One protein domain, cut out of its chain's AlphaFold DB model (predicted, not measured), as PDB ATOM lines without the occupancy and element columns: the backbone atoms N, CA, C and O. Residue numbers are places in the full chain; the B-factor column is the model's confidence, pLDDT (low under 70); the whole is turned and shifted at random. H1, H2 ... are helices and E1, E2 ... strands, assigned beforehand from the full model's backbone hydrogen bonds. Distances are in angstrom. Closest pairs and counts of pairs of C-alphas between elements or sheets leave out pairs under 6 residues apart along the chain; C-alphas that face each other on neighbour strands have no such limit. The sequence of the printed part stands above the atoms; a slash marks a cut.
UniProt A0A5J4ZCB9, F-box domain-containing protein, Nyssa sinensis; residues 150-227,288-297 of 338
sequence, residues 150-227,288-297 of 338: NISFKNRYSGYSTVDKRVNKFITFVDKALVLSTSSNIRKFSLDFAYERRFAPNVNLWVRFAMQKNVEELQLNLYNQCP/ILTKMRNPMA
ATOM      1  N   ASN A 150      13.678   0.839 -19.653       78.00
ATOM      2  CA  ASN A 150      14.707   1.093 -20.660       78.00
ATOM      3  C   ASN A 150      15.606  -0.129 -20.846       78.00
ATOM      4  O   ASN A 150      16.420  -0.449 -19.984       78.00
ATOM      5  N   ILE A 151      15.504  -0.772 -22.007       81.69
ATOM      6  CA  ILE A 151      16.290  -1.958 -22.341       81.69
ATOM      7  C   ILE A 151      17.205  -1.635 -23.526       81.69
ATOM      8  O   ILE A 151      16.760  -1.154 -24.569       81.69
ATOM      9  N   SER A 152      18.505  -1.876 -23.360       83.62
ATOM     10  CA  SER A 152      19.544  -1.620 -24.354       83.62
ATOM     11  C   SER A 152      20.485  -2.812 -24.488       83.62
ATOM     12  O   SER A 152      21.387  -3.003 -23.674       83.62
ATOM     13  N   PHE A 153      20.363  -3.539 -25.588       84.94
ATOM     14  CA  PHE A 153      21.255  -4.628 -25.961       84.94
ATOM     15  C   PHE A 153      22.362  -4.106 -26.872       84.94
ATOM     16  O   PHE A 153      22.073  -3.535 -27.920       84.94
ATOM     17  N   LYS A 154      23.629  -4.290 -26.484       81.50
ATOM     18  CA  LYS A 154      24.781  -3.900 -27.306       81.50
ATOM     19  C   LYS A 154      25.719  -5.075 -27.524       81.50
ATOM     20  O   LYS A 154      26.300  -5.582 -26.566       81.50
ATOM     21  N   ASN A 155      25.890  -5.469 -28.778       74.19
ATOM     22  CA  ASN A 155      26.869  -6.461 -29.183       74.19
ATOM     23  C   ASN A 155      28.246  -5.786 -29.304       74.19
ATOM     24  O   ASN A 155      28.530  -5.119 -30.293       74.19
ATOM     25  N   ARG A 156      29.095  -5.932 -28.278       63.88
ATOM     26  CA  ARG A 156      30.462  -5.375 -28.267       63.88
ATOM     27  C   ARG A 156      31.505  -6.300 -28.904       63.88
ATOM     28  O   ARG A 156      32.694  -6.008 -28.825       63.88
ATOM     29  N   TYR A 157      31.104  -7.416 -29.513       63.03
ATOM     30  CA  TYR A 157      32.065  -8.377 -30.043       63.03
ATOM     31  C   TYR A 157      32.629  -7.896 -31.391       63.03
ATOM     32  O   TYR A 157      32.015  -8.042 -32.450       63.03
ATOM     33  N   SER A 158      33.826  -7.310 -31.335       51.59
ATOM     34  CA  SER A 158      34.693  -7.026 -32.480       51.59
ATOM     35  C   SER A 158      35.931  -7.920 -32.388       51.59
ATOM     36  O   SER A 158      36.902  -7.585 -31.715       51.59
ATOM     37  N   GLY A 159      35.899  -9.099 -33.005       49.84
ATOM     38  CA  GLY A 159      37.048 -10.006 -32.988       49.84
ATOM     39  C   GLY A 159      36.927 -11.107 -34.033       49.84
ATOM     40  O   GLY A 159      35.964 -11.867 -34.030       49.84
ATOM     41  N   TYR A 160      37.922 -11.197 -34.915       52.06
ATOM     42  CA  TYR A 160      37.860 -11.886 -36.210       52.06
ATOM     43  C   TYR A 160      37.874 -13.427 -36.184       52.06
ATOM     44  O   TYR A 160      37.746 -14.034 -37.241       52.06
ATOM     45  N   SER A 161      37.999 -14.087 -35.028       50.38
ATOM     46  CA  SER A 161      38.288 -15.537 -34.990       50.38
ATOM     47  C   SER A 161      37.214 -16.423 -34.332       50.38
ATOM     48  O   SER A 161      37.245 -17.639 -34.503       50.38
ATOM     49  N   THR A 162      36.208 -15.861 -33.649       56.06
ATOM     50  CA  THR A 162      35.130 -16.644 -32.988       56.06
ATOM     51  C   THR A 162      33.753 -15.980 -33.096       56.06
ATOM     52  O   THR A 162      32.905 -16.116 -32.208       56.06
ATOM     53  N   VAL A 163      33.543 -15.239 -34.191       62.94
ATOM     54  CA  VAL A 163      32.365 -14.388 -34.433       62.94
ATOM     55  C   VAL A 163      31.064 -15.160 -34.205       62.94
ATOM     56  O   VAL A 163      30.216 -14.700 -33.449       62.94
ATOM     57  N   ASP A 164      30.944 -16.378 -34.733       69.06
ATOM     58  CA  ASP A 164      29.692 -17.144 -34.669       69.06
ATOM     59  C   ASP A 164      29.320 -17.578 -33.250       69.06
ATOM     60  O   ASP A 164      28.179 -17.399 -32.834       69.06
ATOM     61  N   LYS A 165      30.279 -18.093 -32.467       76.50
ATOM     62  CA  LYS A 165      30.008 -18.525 -31.086       76.50
ATOM     63  C   LYS A 165      29.597 -17.342 -30.210       76.50
ATOM     64  O   LYS A 165      28.619 -17.434 -29.476       76.50
ATOM     65  N   ARG A 166      30.314 -16.216 -30.310       74.94
ATOM     66  CA  ARG A 166      30.032 -15.015 -29.507       74.94
ATOM     67  C   ARG A 166      28.728 -14.332 -29.915       74.94
ATOM     68  O   ARG A 166      27.965 -13.900 -29.054       74.94
ATOM     69  N   VAL A 167      28.433 -14.288 -31.213       78.25
ATOM     70  CA  VAL A 167      27.153 -13.777 -31.716       78.25
ATOM     71  C   VAL A 167      25.998 -14.675 -31.278       78.25
ATOM     72  O   VAL A 167      24.982 -14.156 -30.822       78.25
ATOM     73  N   ASN A 168      26.158 -16.000 -31.326       82.06
ATOM     74  CA  ASN A 168      25.138 -16.920 -30.831       82.06
ATOM     75  C   ASN A 168      24.897 -16.764 -29.323       82.06
ATOM     76  O   ASN A 168      23.737 -16.711 -28.928       82.06
ATOM     77  N   LYS A 169      25.947 -16.597 -28.502       82.44
ATOM     78  CA  LYS A 169      25.802 -16.284 -27.065       82.44
ATOM     79  C   LYS A 169      25.022 -14.987 -26.835       82.44
ATOM     80  O   LYS A 169      24.116 -14.926 -26.009       82.44
ATOM     81  N   PHE A 170      25.323 -13.945 -27.610       84.62
ATOM     82  CA  PHE A 170      24.563 -12.697 -27.544       84.62
ATOM     83  C   PHE A 170      23.092 -12.905 -27.918       84.62
ATOM     84  O   PHE A 170      22.209 -12.385 -27.244       84.62
ATOM     85  N   ILE A 171      22.818 -13.674 -28.973       85.44
ATOM     86  CA  ILE A 171      21.452 -13.989 -29.395       85.44
ATOM     87  C   ILE A 171      20.693 -14.701 -28.275       85.44
ATOM     88  O   ILE A 171      19.599 -14.266 -27.924       85.44
ATOM     89  N   THR A 172      21.282 -15.741 -27.677       86.81
ATOM     90  CA  THR A 172      20.654 -16.481 -26.576       86.81
ATOM     91  C   THR A 172      20.429 -15.598 -25.355       86.81
ATOM     92  O   THR A 172      19.381 -15.693 -24.722       86.81
ATOM     93  N   PHE A 173      21.367 -14.697 -25.049       85.38
ATOM     94  CA  PHE A 173      21.210 -13.707 -23.986       85.38
ATOM     95  C   PHE A 173      20.020 -12.774 -24.246       85.38
ATOM     96  O   PHE A 173      19.186 -12.583 -23.362       85.38
ATOM     97  N   VAL A 174      19.909 -12.218 -25.459       86.00
ATOM     98  CA  VAL A 174      18.788 -11.339 -25.827       86.00
ATOM     99  C   VAL A 174      17.470 -12.104 -25.747       86.00
ATOM    100  O   VAL A 174      16.536 -11.610 -25.124       86.00
ATOM    101  N   ASP A 175      17.391 -13.315 -26.301       87.12
ATOM    102  CA  ASP A 175      16.172 -14.129 -26.265       87.12
ATOM    103  C   ASP A 175      15.721 -14.408 -24.820       87.12
ATOM    104  O   ASP A 175      14.563 -14.155 -24.478       87.12
ATOM    105  N   LYS A 176      16.641 -14.826 -23.938       83.44
ATOM    106  CA  LYS A 176      16.357 -15.033 -22.506       83.44
ATOM    107  C   LYS A 176      15.905 -13.739 -21.820       83.44
ATOM    108  O   LYS A 176      14.892 -13.725 -21.121       83.44
ATOM    109  N   ALA A 177      16.615 -12.633 -22.042       82.62
ATOM    110  CA  ALA A 177      16.274 -11.341 -21.449       82.62
ATOM    111  C   ALA A 177      14.892 -10.842 -21.903       82.62
ATOM    112  O   ALA A 177      14.145 -10.273 -21.103       82.62
ATOM    113  N   LEU A 178      14.525 -11.089 -23.165       84.44
ATOM    114  CA  LEU A 178      13.210 -10.754 -23.696       84.44
ATOM    115  C   LEU A 178      12.100 -11.562 -23.021       84.44
ATOM    116  O   LEU A 178      11.099 -10.967 -22.616       84.44
ATOM    117  N   VAL A 179      12.299 -12.871 -22.828       82.75
ATOM    118  CA  VAL A 179      11.358 -13.739 -22.099       82.75
ATOM    119  C   VAL A 179      11.127 -13.219 -20.680       82.75
ATOM    120  O   VAL A 179       9.978 -13.063 -20.267       82.75
ATOM    121  N   LEU A 180      12.191 -12.844 -19.967       76.00
ATOM    122  CA  LEU A 180      12.091 -12.288 -18.611       76.00
ATOM    123  C   LEU A 180      11.368 -10.932 -18.572       76.00
ATOM    124  O   LEU A 180      10.676 -10.621 -17.608       76.00
ATOM    125  N   SER A 181      11.467 -10.141 -19.641       73.62
ATOM    126  CA  SER A 181      10.789  -8.842 -19.768       73.62
ATOM    127  C   SER A 181       9.327  -8.931 -20.257       73.62
ATOM    128  O   SER A 181       8.691  -7.920 -20.582       73.62
ATOM    129  N   THR A 182       8.744 -10.137 -20.324       69.00
ATOM    130  CA  THR A 182       7.383 -10.359 -20.855       69.00
ATOM    131  C   THR A 182       6.280  -9.713 -20.012       69.00
ATOM    132  O   THR A 182       5.202  -9.447 -20.543       69.00
ATOM    133  N   SER A 183       6.516  -9.331 -18.759       62.59
ATOM    134  CA  SER A 183       5.537  -8.616 -17.915       62.59
ATOM    135  C   SER A 183       5.713  -7.086 -17.903       62.59
ATOM    136  O   SER A 183       4.833  -6.368 -17.440       62.59
ATOM    137  N   SER A 184       6.793  -6.567 -18.490       67.81
ATOM    138  CA  SER A 184       7.231  -5.168 -18.372       67.81
ATOM    139  C   SER A 184       6.568  -4.206 -19.357       67.81
ATOM    140  O   SER A 184       6.322  -4.570 -20.514       67.81
ATOM    141  N   ASN A 185       6.369  -2.949 -18.940       71.38
ATOM    142  CA  ASN A 185       6.078  -1.823 -19.836       71.38
ATOM    143  C   ASN A 185       7.395  -1.198 -20.314       71.38
ATOM    144  O   ASN A 185       7.947  -0.302 -19.683       71.38
ATOM    145  N   ILE A 186       7.913  -1.693 -21.434       80.38
ATOM    146  CA  ILE A 186       9.174  -1.210 -22.003       80.38
ATOM    147  C   ILE A 186       8.896   0.082 -22.774       80.38
ATOM    148  O   ILE A 186       8.163   0.074 -23.761       80.38
ATOM    149  N   ARG A 187       9.502   1.195 -22.360       79.75
ATOM    150  CA  ARG A 187       9.394   2.486 -23.054       79.75
ATOM    151  C   ARG A 187      10.457   2.670 -24.114       79.75
ATOM    152  O   ARG A 187      10.151   3.181 -25.189       79.75
ATOM    153  N   LYS A 188      11.684   2.226 -23.845       82.06
ATOM    154  CA  LYS A 188      12.792   2.309 -24.797       82.06
ATOM    155  C   LYS A 188      13.397   0.936 -25.031       82.06
ATOM    156  O   LYS A 188      13.828   0.277 -24.091       82.06
ATOM    157  N   PHE A 189      13.480   0.553 -26.297       85.44
ATOM    158  CA  PHE A 189      14.188  -0.634 -26.750       85.44
ATOM    159  C   PHE A 189      15.308  -0.207 -27.692       85.44
ATOM    160  O   PHE A 189      15.051   0.372 -28.747       85.44
ATOM    161  N   SER A 190      16.549  -0.485 -27.310       85.69
ATOM    162  CA  SER A 190      17.733  -0.236 -28.124       85.69
ATOM    163  C   SER A 190      18.448  -1.543 -28.424       85.69
ATOM    164  O   SER A 190      18.737  -2.315 -27.514       85.69
ATOM    165  N   LEU A 191      18.774  -1.767 -29.690       86.44
ATOM    166  CA  LEU A 191      19.551  -2.911 -30.144       86.44
ATOM    167  C   LEU A 191      20.712  -2.422 -30.998       86.44
ATOM    168  O   LEU A 191      20.495  -1.768 -32.013       86.44
ATOM    169  N   ASP A 192      21.921  -2.783 -30.599       84.69
ATOM    170  CA  ASP A 192      23.142  -2.607 -31.370       84.69
ATOM    171  C   ASP A 192      23.708  -3.985 -31.706       84.69
ATOM    172  O   ASP A 192      24.047  -4.758 -30.804       84.69
ATOM    173  N   PHE A 193      23.714  -4.334 -32.990       82.12
ATOM    174  CA  PHE A 193      24.003  -5.687 -33.436       82.12
ATOM    175  C   PHE A 193      24.729  -5.712 -34.780       82.12
ATOM    176  O   PHE A 193      24.289  -5.109 -35.763       82.12
ATOM    177  N   ALA A 194      25.816  -6.487 -34.827       78.81
ATOM    178  CA  ALA A 194      26.512  -6.846 -36.051       78.81
ATOM    179  C   ALA A 194      25.601  -7.726 -36.921       78.81
ATOM    180  O   ALA A 194      25.525  -8.943 -36.756       78.81
ATOM    181  N   TYR A 195      24.838  -7.094 -37.805       77.94
ATOM    182  CA  TYR A 195      23.827  -7.772 -38.591       77.94
ATOM    183  C   TYR A 195      24.460  -8.572 -39.722       77.94
ATOM    184  O   TYR A 195      25.279  -8.068 -40.485       77.94
ATOM    185  N   GLU A 196      23.986  -9.803 -39.877       76.12
ATOM    186  CA  GLU A 196      24.208 -10.619 -41.058       76.12
ATOM    187  C   GLU A 196      22.890 -11.243 -41.505       76.12
ATOM    188  O   GLU A 196      21.980 -11.474 -40.703       76.12
ATOM    189  N   ARG A 197      22.791 -11.587 -42.794       77.88
ATOM    190  CA  ARG A 197      21.560 -12.154 -43.368       77.88
ATOM    191  C   ARG A 197      21.064 -13.406 -42.640       77.88
ATOM    192  O   ARG A 197      19.856 -13.588 -42.533       77.88
ATOM    193  N   ARG A 198      21.974 -14.232 -42.118       80.19
ATOM    194  CA  ARG A 198      21.648 -15.443 -41.349       80.19
ATOM    195  C   ARG A 198      20.911 -15.165 -40.033       80.19
ATOM    196  O   ARG A 198      20.121 -15.997 -39.616       80.19
ATOM    197  N   PHE A 199      21.081 -13.981 -39.441       82.88
ATOM    198  CA  PHE A 199      20.439 -13.580 -38.179       82.88
ATOM    199  C   PHE A 199      19.133 -12.792 -38.379       82.88
ATOM    200  O   PHE A 199      18.537 -12.297 -37.422       82.88
ATOM    201  N   ALA A 200      18.646 -12.686 -39.620       82.81
ATOM    202  CA  ALA A 200      17.343 -12.103 -39.926       82.81
ATOM    203  C   ALA A 200      16.165 -12.654 -39.087       82.81
ATOM    204  O   ALA A 200      15.336 -11.835 -38.678       82.81
ATOM    205  N   PRO A 201      16.030 -13.971 -38.817       88.25
ATOM    206  CA  PRO A 201      14.917 -14.469 -38.007       88.25
ATOM    207  C   PRO A 201      14.958 -13.957 -36.560       88.25
ATOM    208  O   PRO A 201      13.922 -13.515 -36.064       88.25
ATOM    209  N   ASN A 202      16.131 -13.927 -35.924       87.75
ATOM    210  CA  ASN A 202      16.303 -13.458 -34.543       87.75
ATOM    211  C   ASN A 202      15.984 -11.966 -34.421       87.75
ATOM    212  O   ASN A 202      15.142 -11.568 -33.622       87.75
ATOM    213  N   VAL A 203      16.547 -11.136 -35.305       86.62
ATOM    214  CA  VAL A 203      16.248  -9.695 -35.312       86.62
ATOM    215  C   VAL A 203      14.760  -9.440 -35.570       86.62
ATOM    216  O   VAL A 203      14.152  -8.591 -34.919       86.62
ATOM    217  N   ASN A 204      14.131 -10.202 -36.471       87.25
ATOM    218  CA  ASN A 204      12.690 -10.100 -36.692       87.25
ATOM    219  C   ASN A 204      11.879 -10.471 -35.444       87.25
ATOM    220  O   ASN A 204      10.858  -9.832 -35.191       87.25
ATOM    221  N   LEU A 205      12.302 -11.477 -34.673       90.56
ATOM    222  CA  LEU A 205      11.657 -11.852 -33.415       90.56
ATOM    223  C   LEU A 205      11.729 -10.700 -32.405       90.56
ATOM    224  O   LEU A 205      10.699 -10.294 -31.871       90.56
ATOM    225  N   TRP A 206      12.909 -10.109 -32.223       89.94
ATOM    226  CA  TRP A 206      13.127  -9.005 -31.284       89.94
ATOM    227  C   TRP A 206      12.321  -7.760 -31.653       89.94
ATOM    228  O   TRP A 206      11.695  -7.129 -30.801       89.94
ATOM    229  N   VAL A 207      12.252  -7.435 -32.946       86.75
ATOM    230  CA  VAL A 207      11.414  -6.333 -33.435       86.75
ATOM    231  C   VAL A 207       9.931  -6.631 -33.204       86.75
ATOM    232  O   VAL A 207       9.193  -5.750 -32.767       86.75
ATOM    233  N   ARG A 208       9.472  -7.866 -33.452       87.62
ATOM    234  CA  ARG A 208       8.078  -8.260 -33.179       87.62
ATOM    235  C   ARG A 208       7.746  -8.171 -31.693       87.62
ATOM    236  O   ARG A 208       6.662  -7.693 -31.369       87.62
ATOM    237  N   PHE A 209       8.671  -8.560 -30.823       86.69
ATOM    238  CA  PHE A 209       8.532  -8.405 -29.380       86.69
ATOM    239  C   PHE A 209       8.369  -6.927 -28.993       86.69
ATOM    240  O   PHE A 209       7.383  -6.562 -28.355       86.69
ATOM    241  N   ALA A 210       9.257  -6.046 -29.469       84.44
ATOM    242  CA  ALA A 210       9.155  -4.607 -29.212       84.44
ATOM    243  C   ALA A 210       7.824  -4.016 -29.724       84.44
ATOM    244  O   ALA A 210       7.221  -3.150 -29.088       84.44
ATOM    245  N   MET A 211       7.315  -4.515 -30.855       81.81
ATOM    246  CA  MET A 211       6.004  -4.119 -31.371       81.81
ATOM    247  C   MET A 211       4.846  -4.609 -30.496       81.81
ATOM    248  O   MET A 211       3.904  -3.851 -30.278       81.81
ATOM    249  N   GLN A 212       4.901  -5.851 -30.007       83.56
ATOM    250  CA  GLN A 212       3.893  -6.421 -29.108       83.56
ATOM    251  C   GLN A 212       3.839  -5.666 -27.777       83.56
ATOM    252  O   GLN A 212       2.767  -5.501 -27.203       83.56
ATOM    253  N   LYS A 213       4.992  -5.170 -27.324       79.50
ATOM    254  CA  LYS A 213       5.138  -4.357 -26.118       79.50
ATOM    255  C   LYS A 213       4.820  -2.878 -26.305       79.50
ATOM    256  O   LYS A 213       4.902  -2.128 -25.342       79.50
ATOM    257  N   ASN A 214       4.422  -2.457 -27.509       78.56
ATOM    258  CA  ASN A 214       4.035  -1.077 -27.792       78.56
ATOM    259  C   ASN A 214       5.102  -0.036 -27.384       78.56
ATOM    260  O   ASN A 214       4.754   1.089 -27.031       78.56
ATOM    261  N   VAL A 215       6.386  -0.391 -27.496       81.50
ATOM    262  CA  VAL A 215       7.524   0.430 -27.044       81.50
ATOM    263  C   VAL A 215       7.465   1.843 -27.631       81.50
ATOM    264  O   VAL A 215       7.201   1.997 -28.824       81.50
ATOM    265  N   GLU A 216       7.711   2.876 -26.820       80.44
ATOM    266  CA  GLU A 216       7.633   4.286 -27.240       80.44
ATOM    267  C   GLU A 216       8.787   4.690 -28.168       80.44
ATOM    268  O   GLU A 216       8.599   5.423 -29.147       80.44
ATOM    269  N   GLU A 217       9.985   4.195 -27.874       80.56
ATOM    270  CA  GLU A 217      11.209   4.487 -28.605       80.56
ATOM    271  C   GLU A 217      11.930   3.197 -29.003       80.56
ATOM    272  O   GLU A 217      12.450   2.470 -28.159       80.56
ATOM    273  N   LEU A 218      11.996   2.940 -30.311       86.06
ATOM    274  CA  LEU A 218      12.744   1.829 -30.887       86.06
ATOM    275  C   LEU A 218      14.011   2.364 -31.569       86.06
ATOM    276  O   LEU A 218      13.928   3.148 -32.520       86.06
ATOM    277  N   GLN A 219      15.177   1.931 -31.091       85.88
ATOM    278  CA  GLN A 219      16.486   2.216 -31.674       85.88
ATOM    279  C   GLN A 219      17.107   0.915 -32.184       85.88
ATOM    280  O   GLN A 219      17.313  -0.022 -31.418       85.88
ATOM    281  N   LEU A 220      17.408   0.855 -33.478       85.69
ATOM    282  CA  LEU A 220      18.073  -0.291 -34.099       85.69
ATOM    283  C   LEU A 220      19.339   0.201 -34.798       85.69
ATOM    284  O   LEU A 220      19.244   0.955 -35.764       85.69
ATOM    285  N   ASN A 221      20.501  -0.230 -34.319       84.88
ATOM    286  CA  ASN A 221      21.789  -0.070 -34.977       84.88
ATOM    287  C   ASN A 221      22.232  -1.438 -35.507       84.88
ATOM    288  O   ASN A 221      22.651  -2.309 -34.751       84.88
ATOM    289  N   LEU A 222      22.062  -1.644 -36.813       82.38
ATOM    290  CA  LEU A 222      22.380  -2.897 -37.492       82.38
ATOM    291  C   LEU A 222      23.526  -2.645 -38.469       82.38
ATOM    292  O   LEU A 222      23.303  -2.173 -39.586       82.38
ATOM    293  N   TYR A 223      24.756  -2.923 -38.044       78.44
ATOM    294  CA  TYR A 223      25.952  -2.706 -38.858       78.44
ATOM    295  C   TYR A 223      26.448  -4.031 -39.434       78.44
ATOM    296  O   TYR A 223      26.500  -5.045 -38.751       78.44
ATOM    297  N   ASN A 224      26.796  -4.040 -40.717       68.94
ATOM    298  CA  ASN A 224      27.208  -5.260 -41.402       68.94
ATOM    299  C   ASN A 224      28.724  -5.436 -41.212       68.94
ATOM    300  O   ASN A 224      29.503  -4.721 -41.847       68.94
ATOM    301  N   GLN A 225      29.153  -6.374 -40.364       61.16
ATOM    302  CA  GLN A 225      30.545  -6.832 -40.359       61.16
ATOM    303  C   GLN A 225      30.724  -7.758 -41.569       61.16
ATOM    304  O   GLN A 225      30.630  -8.973 -41.461       61.16
ATOM    305  N   CYS A 226      30.899  -7.198 -42.768       48.19
ATOM    306  CA  CYS A 226      31.432  -8.005 -43.862       48.19
ATOM    307  C   CYS A 226      32.924  -8.204 -43.581       48.19
ATOM    308  O   CYS A 226      33.646  -7.203 -43.628       48.19
ATOM    309  N   PRO A 227      33.423  -9.436 -43.358       51.56
ATOM    310  CA  PRO A 227      34.805  -9.696 -43.705       51.56
ATOM    311  C   PRO A 227      34.924  -9.359 -45.192       51.56
ATOM    312  O   PRO A 227      34.150  -9.844 -46.023       51.56
ATOM    313  N   ILE A 288      21.515   3.084 -40.945       41.28
ATOM    314  CA  ILE A 288      20.166   3.393 -40.522       41.28
ATOM    315  C   ILE A 288      20.198   3.566 -38.998       41.28
ATOM    316  O   ILE A 288      19.901   2.648 -38.249       41.28
ATOM    317  N   LEU A 289      20.526   4.771 -38.527       35.00
ATOM    318  CA  LEU A 289      20.026   5.260 -37.243       35.00
ATOM    319  C   LEU A 289      18.529   5.553 -37.423       35.00
ATOM    320  O   LEU A 289      18.132   6.714 -37.509       35.00
ATOM    321  N   THR A 290      17.669   4.528 -37.533       45.28
ATOM    322  CA  THR A 290      16.234   4.816 -37.369       45.28
ATOM    323  C   THR A 290      15.942   4.863 -35.886       45.28
ATOM    324  O   THR A 290      15.673   3.841 -35.260       45.28
ATOM    325  N   LYS A 291      15.957   6.067 -35.318       40.88
ATOM    326  CA  LYS A 291      15.190   6.340 -34.107       40.88
ATOM    327  C   LYS A 291      13.721   6.384 -34.525       40.88
ATOM    328  O   LYS A 291      13.205   7.418 -34.941       40.88
ATOM    329  N   MET A 292      13.064   5.228 -34.510       49.12
ATOM    330  CA  MET A 292      11.630   5.142 -34.762       49.12
ATOM    331  C   MET A 292      10.914   5.524 -33.466       49.12
ATOM    332  O   MET A 292      10.835   4.725 -32.535       49.12
ATOM    333  N   ARG A 293      10.399   6.756 -33.388       44.38
ATOM    334  CA  ARG A 293       9.449   7.117 -32.329       44.38
ATOM    335  C   ARG A 293       8.097   6.521 -32.697       44.38
ATOM    336  O   ARG A 293       7.534   6.852 -33.740       44.38
ATOM    337  N   ASN A 294       7.611   5.608 -31.870       43.09
ATOM    338  CA  ASN A 294       6.346   4.934 -32.085       43.09
ATOM    339  C   ASN A 294       5.194   5.888 -31.709       43.09
ATOM    340  O   ASN A 294       5.046   6.233 -30.537       43.09
ATOM    341  N   PRO A 295       4.333   6.317 -32.650       40.66
ATOM    342  CA  PRO A 295       3.215   7.203 -32.349       40.66
ATOM    343  C   PRO A 295       2.119   6.503 -31.534       40.66
ATOM    344  O   PRO A 295       1.179   7.161 -31.109       40.66
ATOM    345  N   MET A 296       2.224   5.185 -31.294       40.22
ATOM    346  CA  MET A 296       1.313   4.443 -30.411       40.22
ATOM    347  C   MET A 296       1.486   4.781 -28.919       40.22
ATOM    348  O   MET A 296       0.608   4.424 -28.140       40.22
ATOM    349  N   ALA A 297       2.577   5.448 -28.520       45.69
ATOM    350  CA  ALA A 297       2.854   5.826 -27.128       45.69
ATOM    351  C   ALA A 297       2.019   7.008 -26.612       45.69
ATOM    352  O   ALA A 297       1.942   7.249 -25.410       45.69
TER     353      ALA A 297
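This is residues 150 to 227 and 288 to 297 of the 338 residues of the protein "F-box domain-containing protein" of Nyssa sinensis (UniProt A0A5J4ZCB9). Helices H1 and H2 pack side by side over one face of mixed sheet E1 E2 E3 E4, in two layers; the other face is bare. The 88 residues printed hold strand-helix-strand units E1 H1 E2 and E2 H2 E3, then E4; the class is mixed. The whole is compact, radius of gyration of the C-alphas 13.2 A, spanning 42 by 27 by 20 A.

E1, residues 150 to 154, starts at C-alpha (14.707, 1.093, -20.660). E2 is residues 188 to 194, E3 217 to 223, E4 290 to 293. H1, residues 163 to 183, spans 32.0 A; H2, 197 to 212, ends at C-alpha (3.893, -6.421, -29.108).

E1, E2 and E3 run parallel, N 191 and O 219 within hydrogen-bond range at 2.9 A; E4 is antiparallel to E3, N 218 and O 292 at 3.1 A. H1 touches H2, a shallow tilt of 13 degrees; C-alphas 171 and 202 are closest, 7.3 A.

Residues 228 to 287 are not printed, a gap of 19.9 A; residues 288 to 297 are under pLDDT 70.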